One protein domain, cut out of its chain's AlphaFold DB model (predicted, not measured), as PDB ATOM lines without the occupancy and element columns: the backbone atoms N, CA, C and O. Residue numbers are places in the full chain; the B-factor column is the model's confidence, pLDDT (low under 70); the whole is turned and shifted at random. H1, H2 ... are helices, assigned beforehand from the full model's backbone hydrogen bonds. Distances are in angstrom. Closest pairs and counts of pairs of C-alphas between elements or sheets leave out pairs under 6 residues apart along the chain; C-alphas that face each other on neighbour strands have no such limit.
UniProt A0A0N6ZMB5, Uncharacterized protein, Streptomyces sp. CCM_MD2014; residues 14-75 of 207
ATOM      1  N   GLU A  14     257.853 165.960 179.012       92.56
ATOM      2  CA  GLU A  14     258.880 166.134 180.037       92.56
ATOM      3  C   GLU A  14     259.304 167.604 180.173       92.56
ATOM      4  O   GLU A  14     259.315 168.138 181.283       92.56
ATOM      5  N   GLU A  15     259.563 168.289 179.055       93.94
ATOM      6  CA  GLU A  15     259.887 169.725 179.038       93.94
ATOM      7  C   GLU A  15     258.728 170.574 179.576       93.94
ATOM      8  O   GLU A  15     258.938 171.534 180.318       93.94
ATOM      9  N   LEU A  16     257.483 170.207 179.258       93.44
ATOM     10  CA  LEU A  16     256.303 170.892 179.785       93.44
ATOM     11  C   LEU A  16     256.183 170.750 181.303       93.44
ATOM     12  O   LEU A  16     255.877 171.730 181.986       93.44
ATOM     13  N   GLU A  17     256.417 169.555 181.846       93.56
ATOM     14  CA  GLU A  17     256.423 169.346 183.296       93.56
ATOM     15  C   GLU A  17     257.556 170.118 183.977       93.56
ATOM     16  O   GLU A  17     257.338 170.734 185.025       93.56
ATOM     17  N   GLU A  18     258.737 170.176 183.360       94.94
ATOM     18  CA  GLU A  18     259.848 170.977 183.866       94.94
ATOM     19  C   GLU A  18     259.499 172.471 183.903       94.94
ATOM     20  O   GLU A  18     259.667 173.118 184.943       94.94
ATOM     21  N   LEU A  19     258.937 173.014 182.818       95.00
ATOM     22  CA  LEU A  19     258.498 174.410 182.749       95.00
ATOM     23  C   LEU A  19     257.404 174.714 183.778       95.00
ATOM     24  O   LEU A  19     257.463 175.741 184.459       95.00
ATOM     25  N   ARG A  20     256.434 173.810 183.961       94.62
ATOM     26  CA  ARG A  20     255.382 173.937 184.988       94.62
ATOM     27  C   ARG A  20     255.970 173.950 186.391       94.62
ATOM     28  O   ARG A  20     255.583 174.784 187.214       94.62
ATOM     29  N   ALA A  21     256.903 173.046 186.677       93.75
ATOM     30  CA  ALA A  21     257.578 172.983 187.964       93.75
ATOM     31  C   ALA A  21     258.412 174.246 188.215       93.75
ATOM     32  O   ALA A  21     258.361 174.813 189.309       93.75
ATOM     33  N   ARG A  22     259.132 174.722 187.194       93.75
ATOM     34  CA  ARG A  22     259.920 175.954 187.236       93.75
ATOM     35  C   ARG A  22     259.040 177.172 187.504       93.75
ATOM     36  O   ARG A  22     259.320 177.922 188.435       93.75
ATOM     37  N   ALA A  23     257.921 177.306 186.795       92.81
ATOM     38  CA  ALA A  23     256.994 178.414 186.980       92.81
ATOM     39  C   ALA A  23     256.408 178.478 188.398       92.81
ATOM     40  O   ALA A  23     256.309 179.557 188.978       92.81
ATOM     41  N   ARG A  24     256.081 177.326 189.003       91.12
ATOM     42  CA  ARG A  24     255.603 177.268 190.396       91.12
ATOM     43  C   ARG A  24     256.654 177.726 191.408       91.12
ATOM     44  O   ARG A  24     256.283 178.304 192.424       91.12
ATOM     45  N   ARG A  25     257.938 177.452 191.152       92.56
ATOM     46  CA  ARG A  25     259.043 177.857 192.037       92.56
ATOM     47  C   ARG A  25     259.410 179.330 191.872       92.56
ATOM     48  O   ARG A  25     259.664 180.000 192.865       92.56
ATOM     49  N   GLU A  26     259.453 179.815 190.635       92.75
ATOM     50  CA  GLU A  26     260.056 181.111 190.301       92.75
ATOM     51  C   GLU A  26     259.071 182.279 190.261       92.75
ATOM     52  O   GLU A  26     259.488 183.408 190.501       92.75
ATOM     53  N   ALA A  27     257.778 182.044 189.999       88.75
ATOM     54  CA  ALA A  27     256.811 183.137 189.873       88.75
ATOM     55  C   ALA A  27     256.757 184.019 191.138       88.75
ATOM     56  O   ALA A  27     256.567 185.229 191.045       88.75
ATOM     57  N   GLY A  28     256.959 183.435 192.324       87.12
ATOM     58  CA  GLY A  28     256.880 184.161 193.590       87.12
ATOM     59  C   GLY A  28     255.473 184.721 193.880       87.12
ATOM     60  O   GLY A  28     254.522 184.476 193.133       87.12
ATOM     61  N   PRO A  29     255.298 185.455 194.993       86.25
ATOM     62  CA  PRO A  29     253.987 185.957 195.411       86.25
ATOM     63  C   PRO A  29     253.573 187.272 194.728       86.25
ATOM     64  O   PRO A  29     252.402 187.645 194.797       86.25
ATOM     65  N   PHE A  30     254.505 187.982 194.085       88.50
ATOM     66  CA  PHE A  30     254.267 189.300 193.495       88.50
ATOM     67  C   PHE A  30     254.348 189.259 191.970       88.50
ATOM     68  O   PHE A  30     255.222 188.615 191.396       88.50
ATOM     69  N   VAL A  31     253.448 189.995 191.323       85.50
ATOM     70  CA  VAL A  31     253.382 190.100 189.863       85.50
ATOM     71  C   VAL A  31     254.527 190.963 189.343       85.50
ATOM     72  O   VAL A  31     254.677 192.110 189.766       85.50
ATOM     73  N   ASN A  32     255.289 190.442 188.380       85.50
ATOM     74  CA  ASN A  32     256.285 191.219 187.650       85.50
ATOM     75  C   ASN A  32     255.658 191.837 186.379       85.50
ATOM     76  O   ASN A  32     255.297 191.097 185.457       85.50
ATOM     77  N   PRO A  33     255.533 193.175 186.288       84.44
ATOM     78  CA  PRO A  33     254.883 193.828 185.155       84.44
ATOM     79  C   PRO A  33     255.633 193.664 183.827       84.44
ATOM     80  O   PRO A  33     254.992 193.720 182.780       84.44
ATOM     81  N   THR A  34     256.951 193.421 183.831       83.69
ATOM     82  CA  THR A  34     257.708 193.218 182.579       83.69
ATOM     83  C   THR A  34     257.285 191.937 181.862       83.69
ATOM     84  O   THR A  34     257.245 191.895 180.635       83.69
ATOM     85  N   ILE A  35     256.887 190.923 182.629       83.25
ATOM     86  CA  ILE A  35     256.477 189.606 182.135       83.25
ATOM     87  C   ILE A  35     255.044 189.626 181.599       83.25
ATOM     88  O   ILE A  35     254.714 188.900 180.669       83.25
ATOM     89  N   LEU A  36     254.175 190.496 182.121       78.62
ATOM     90  CA  LEU A  36     252.804 190.619 181.609       78.62
ATOM     91  C   LEU A  36     252.763 191.030 180.129       78.62
ATOM     92  O   LEU A  36     251.828 190.668 179.418       78.62
ATOM     93  N   GLY A  37     253.771 191.774 179.659       67.75
ATOM     94  CA  GLY A  37     253.895 192.165 178.254       67.75
ATOM     95  C   GLY A  37     254.354 191.030 177.333       67.75
ATOM     96  O   GLY A  37     253.971 191.016 176.162       67.75
ATOM     97  N   THR A  38     255.135 190.084 177.861       69.88
ATOM     98  CA  THR A  38     255.759 188.974 177.121       69.88
ATOM     99  C   THR A  38     254.994 187.656 177.249       69.88
ATOM    100  O   THR A  38     255.114 186.803 176.378       69.88
ATOM    101  N   ALA A  39     254.141 187.506 178.266       65.69
ATOM    102  CA  ALA A  39     253.247 186.366 178.489       65.69
ATOM    103  C   ALA A  39     252.051 186.329 177.509       65.69
ATOM    104  O   ALA A  39     250.906 186.082 177.901       65.69
ATOM    105  N   ARG A  40     252.284 186.621 176.224       73.06
ATOM    106  CA  ARG A  40     251.262 186.537 175.176       73.06
ATOM    107  C   ARG A  40     251.197 185.110 174.655       73.06
ATOM    108  O   ARG A  40     252.177 184.587 174.142       73.06
ATOM    109  N   ALA A  41     250.023 184.497 174.750       79.50
ATOM    110  CA  ALA A  41     249.772 183.223 174.093       79.50
ATOM    111  C   ALA A  41     249.874 183.377 172.569       79.50
ATOM    112  O   ALA A  41     249.252 184.277 172.004       79.50
ATOM    113  N   HIS A  42     250.595 182.468 171.909       83.44
ATOM    114  CA  HIS A  42     250.675 182.436 170.446       83.44
ATOM    115  C   HIS A  42     249.319 182.120 169.805       83.44
ATOM    116  O   HIS A  42     248.935 182.741 168.818       83.44
ATOM    117  N   ASN A  43     248.577 181.171 170.382       86.44
ATOM    118  CA  ASN A  43     247.197 180.855 170.022       86.44
ATOM    119  C   ASN A  43     246.493 180.102 171.183       86.44
ATOM    120  O   ASN A  43     247.166 179.635 172.111       86.44
ATOM    121  N   PRO A  44     245.151 179.970 171.169       87.19
ATOM    122  CA  PRO A  44     244.401 179.317 172.247       87.19
ATOM    123  C   PRO A  44     244.692 177.819 172.436       87.19
ATOM    124  O   PRO A  44     244.603 177.331 173.569       87.19
ATOM    125  N   GLU A  45     245.020 177.089 171.367       88.12
ATOM    126  CA  GLU A  45     245.336 175.650 171.405       88.12
ATOM    127  C   GLU A  45     246.709 175.414 172.038       88.12
ATOM    128  O   GLU A  45     246.812 174.614 172.966       88.12
ATOM    129  N   TRP A  46     247.713 176.205 171.647       91.62
ATOM    130  CA  TRP A  46     249.038 176.236 172.268       91.62
ATOM    131  C   TRP A  46     248.922 176.544 173.759       91.62
ATOM    132  O   TRP A  46     249.362 175.757 174.589       91.62
ATOM    133  N   ALA A  47     248.218 177.619 174.131       90.31
ATOM    134  CA  ALA A  47     248.039 177.964 175.542       90.31
ATOM    135  C   ALA A  47     247.314 176.865 176.333       90.31
ATOM    136  O   ALA A  47     247.645 176.625 177.491       90.31
ATOM    137  N   THR A  48     246.339 176.186 175.723       90.12
ATOM    138  CA  THR A  48     245.637 175.067 176.367       90.12
ATOM    139  C   THR A  48     246.587 173.906 176.653       90.12
ATOM    140  O   THR A  48     246.526 173.314 177.730       90.12
ATOM    141  N   GLU A  49     247.485 173.607 175.714       90.81
ATOM    142  CA  GLU A  49     248.455 172.524 175.844       90.81
ATOM    143  C   GLU A  49     249.562 172.852 176.856       90.81
ATOM    144  O   GLU A  49     249.839 172.038 177.739       90.81
ATOM    145  N   ILE A  50     250.108 174.076 176.825       92.88
ATOM    146  CA  ILE A  50     251.081 174.554 177.821       92.88
ATOM    147  C   ILE A  50     250.482 174.511 179.236       92.88
ATOM    148  O   ILE A  50     251.074 173.935 180.155       92.88
ATOM    149  N   LEU A  51     249.274 175.057 179.420       90.56
ATOM    150  CA  LEU A  51     248.617 175.144 180.730       90.56
ATOM    151  C   LEU A  51     248.053 173.803 181.230       90.56
ATOM    152  O   LEU A  51     247.768 173.678 182.419       90.56
ATOM    153  N   GLY A  52     247.846 172.820 180.347       88.25
ATOM    154  CA  GLY A  52     247.182 171.554 180.682       88.25
ATOM    155  C   GLY A  52     245.683 171.701 180.983       88.25
ATOM    156  O   GLY A  52     245.078 170.817 181.586       88.25
ATOM    157  N   ARG A  53     245.074 172.830 180.597       85.38
ATOM    158  CA  ARG A  53     243.647 173.138 180.794       85.38
ATOM    159  C   ARG A  53     243.157 174.144 179.747       85.38
ATOM    160  O   ARG A  53     243.970 174.924 179.259       85.38
ATOM    161  N   PRO A  54     241.844 174.208 179.445       81.50
ATOM    162  CA  PRO A  54     241.313 175.136 178.446       81.50
ATOM    163  C   PRO A  54     241.706 176.598 178.711       81.50
ATOM    164  O   PRO A  54     241.438 177.145 179.792       81.50
ATOM    165  N   SER A  55     242.318 177.236 177.712       73.31
ATOM    166  CA  SER A  55     242.576 178.676 177.724       73.31
ATOM    167  C   SER A  55     241.242 179.438 177.599       73.31
ATOM    168  O   SER A  55     240.357 179.060 176.836       73.31
ATOM    169  N   GLY A  56     241.030 180.465 178.433       62.12
ATOM    170  CA  GLY A  56     239.787 181.260 178.459       62.12
ATOM    171  C   GLY A  56     238.723 180.851 179.492       62.12
ATOM    172  O   GLY A  56     237.792 181.614 179.724       62.12
ATOM    173  N   ALA A  57     238.867 179.713 180.183       51.59
ATOM    174  CA  ALA A  57     237.873 179.259 181.168       51.59
ATOM    175  C   ALA A  57     237.837 180.091 182.477       51.59
ATOM    176  O   ALA A  57     236.803 180.135 183.142       51.59
ATOM    177  N   ARG A  58     238.948 180.751 182.855       59.03
ATOM    178  CA  ARG A  58     239.105 181.682 184.002       59.03
ATOM    179  C   ARG A  58     240.300 182.617 183.760       59.03
ATOM    180  O   ARG A  58     241.167 182.279 182.953       59.03
ATOM    181  N   ARG A  59     240.379 183.749 184.484       75.44
ATOM    182  CA  ARG A  59     241.586 184.608 184.512       75.44
ATOM    183  C   ARG A  59     242.801 183.745 184.875       75.44
ATOM    184  O   ARG A  59     242.744 183.025 185.869       75.44
ATOM    185  N   ALA A  60     243.854 183.787 184.058       83.56
ATOM    186  CA  ALA A  60     245.100 183.090 184.354       83.56
ATOM    187  C   ALA A  60     245.698 183.636 185.657       83.56
ATOM    188  O   ALA A  60     245.726 184.848 185.885       83.56
ATOM    189  N   THR A  61     246.127 182.730 186.527       89.12
ATOM    190  CA  THR A  61     246.869 183.061 187.743       89.12
ATOM    191  C   THR A  61     248.264 183.562 187.388       89.12
ATOM    192  O   THR A  61     248.765 183.338 186.287       89.12
ATOM    193  N   TRP A  62     248.919 184.231 188.335       90.19
ATOM    194  CA  TRP A  62     250.273 184.729 188.119       90.19
ATOM    195  C   TRP A  62     251.281 183.625 187.726       90.19
ATOM    196  O   TRP A  62     251.954 183.803 186.711       90.19
ATOM    197  N   PRO A  63     251.332 182.451 188.393       92.12
ATOM    198  CA  PRO A  63     252.203 181.355 187.956       92.12
ATOM    199  C   PRO A  63     251.898 180.832 186.548       92.12
ATOM    200  O   PRO A  63     252.802 180.392 185.850       92.12
ATOM    201  N   GLU A  64     250.639 180.885 186.110       91.31
ATOM    202  CA  GLU A  64     250.247 180.466 184.760       91.31
ATOM    203  C   GLU A  64     250.665 181.487 183.699       91.31
ATOM    204  O   GLU A  64     251.088 181.099 182.615       91.31
ATOM    205  N   LEU A  65     250.600 182.786 184.008       90.75
ATOM    206  CA  LEU A  65     251.142 183.832 183.135       90.75
ATOM    207  C   LEU A  65     252.668 183.728 183.036       90.75
ATOM    208  O   LEU A  65     253.218 183.820 181.941       90.75
ATOM    209  N   TYR A  66     253.343 183.469 184.157       92.56
ATOM    210  CA  TYR A  66     254.783 183.221 184.174       92.56
ATOM    211  C   TYR A  66     255.155 181.948 183.391       92.56
ATOM    212  O   TYR A  66     256.115 181.957 182.629       92.56
ATOM    213  N   LEU A  67     254.353 180.879 183.486       94.00
ATOM    214  CA  LEU A  67     254.523 179.671 182.672       94.00
ATOM    215  C   LEU A  67     254.392 179.957 181.171       94.00
ATOM    216  O   LEU A  67     255.219 179.490 180.397       94.00
ATOM    217  N   LEU A  68     253.380 180.723 180.753       92.56
ATOM    218  CA  LEU A  68     253.213 181.095 179.343       92.56
ATOM    219  C   LEU A  68     254.394 181.926 178.831       92.56
ATOM    220  O   LEU A  68     254.802 181.748 177.691       92.56
ATOM    221  N   HIS A  69     254.962 182.792 179.671       92.00
ATOM    222  CA  HIS A  69     256.185 183.517 179.341       92.00
ATOM    223  C   HIS A  69     257.378 182.576 179.144       92.00
ATOM    224  O   HIS A  69     258.009 182.642 178.094       92.00
ATOM    225  N   LEU A  70     257.645 181.669 180.091       93.44
ATOM    226  CA  LEU A  70     258.736 180.697 179.957       93.44
ATOM    227  C   LEU A  70     258.557 179.791 178.730       93.44
ATOM    228  O   LEU A  70     259.522 179.488 178.036       93.44
ATOM    229  N   ALA A  71     257.323 179.369 178.451       92.19
ATOM    230  CA  ALA A  71     257.015 178.557 177.281       92.19
ATOM    231  C   ALA A  71     257.229 179.331 175.971       92.19
ATOM    232  O   ALA A  71     257.746 178.758 175.020       92.19
ATOM    233  N   ALA A  72     256.895 180.625 175.925       91.19
ATOM    234  CA  ALA A  72     257.157 181.474 174.760       91.19
ATOM    235  C   ALA A  72     258.658 181.760 174.557       91.19
ATOM    236  O   ALA A  72     259.103 181.946 173.428       91.19
ATOM    237  N   GLU A  73     259.458 181.781 175.629       91.56
ATOM    238  CA  GLU A  73     260.922 181.861 175.527       91.56
ATOM    239  C   GLU A  73     261.540 180.547 175.034       91.56
ATOM    240  O   GLU A  73     262.452 180.569 174.207       91.56
ATOM    241  N   ALA A  74     261.040 179.408 175.521       91.31
ATOM    242  CA  ALA A  74     261.495 178.082 175.109       91.31
ATOM    243  C   ALA A  74     261.062 177.732 173.675       91.31
ATOM    244  O   ALA A  74     261.776 177.028 172.962       91.31
ATOM    245  N   GLU A  75     259.912 178.247 173.238       90.25
ATOM    246  CA  GLU A  75     259.350 178.025 171.911       90.25
ATOM    247  C   GLU A  75     258.882 179.349 171.272       90.25
ATOM    248  O   GLU A  75     257.683 179.627 171.216       90.25
TER     249      GLU A  75
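Overview. This is residues 14 to 75 of the 207 residues of an uncharacterized protein of Streptomyces sp. CCM_MD2014 (UniProt A0A0N6ZMB5). Helix H4, the last along the printed part, makes the core of a small rounded domain, and the other three helices pack round it: H1 and H2 on nearly opposite sides of it, H3 on a third. H1, H2 and H3 each cross H4 at a steep tilt or about perpendicular, and none of them lies side by side with it. The printed part has 62 residues with four named helices, in the order H1, H2, H3, H4, and no named strand; the class is all helix, with 40 residues in the helices. It is compact, with a radius of gyration of the C-alphas of 10.6 A, and it spans 27 by 24 by 19 A.

Arrangement. Start at the first printed residue with H1, residues 14 to 26, and look from there to H4, residues 62 to 74, the hub, which touches three helices. H1 touches H4 with residues 19 to 24 alone, opposite ways at a steep tilt of 48 degrees; their closest C-alphas, those of Ala 23 and Leu 67, are 5.1 A apart. Next comes H2, residues 33 to 38, which touches H4 the same way at a steep tilt of 46 degrees; their closest C-alphas are those of Thr 38 and His 69, 5.9 A apart. Then find H3, residues 44 to 51, which touches H4 about perpendicular, at 74 degrees; their closest C-alphas are those of Leu 51 and Glu 64, 6.9 A apart. H1 and H3 are close but not clearly touching, with the C-alphas of Leu 16 and Ile 50 the closest at 6.7 A. H2 is apart from both H1 and H3. In the backbone, every O i to N i+4 pair is within hydrogen-bond range in H1, H3 and H4; in H2 it is 0 of 2, beside 2 of 3 O i to N i+3 pairs.

Along the chain. Find C-alpha 14 at (258.880, 166.134, 180.037); from there H1 runs 18.2 A to C-alpha 26. H2 begins at C-alpha 33, at (254.883, 193.828, 185.155), and covers 9.4 A to C-alpha 38. H3 covers 10.4 A from C-alpha 44 to C-alpha 51. H4 runs 18.4 A from C-alpha 62 to C-alpha 74, which you find at (261.495, 178.082, 175.109).

Size, cuts and confidence. The two C-alphas farthest apart, those of Glu 14 and Pro 33, are 28.4 A from each other. The printed part has no cut. The link from H2 to H3 is tight, with 5 residues; those from H1 to H2, with 6, and from H3 to H4, with 10, are short. The mean pLDDT of the printed part is 86.3, and the values under 70 are at residues 37 to 39, of which 37 and 38 belong to H2, and at residues 56 to 58.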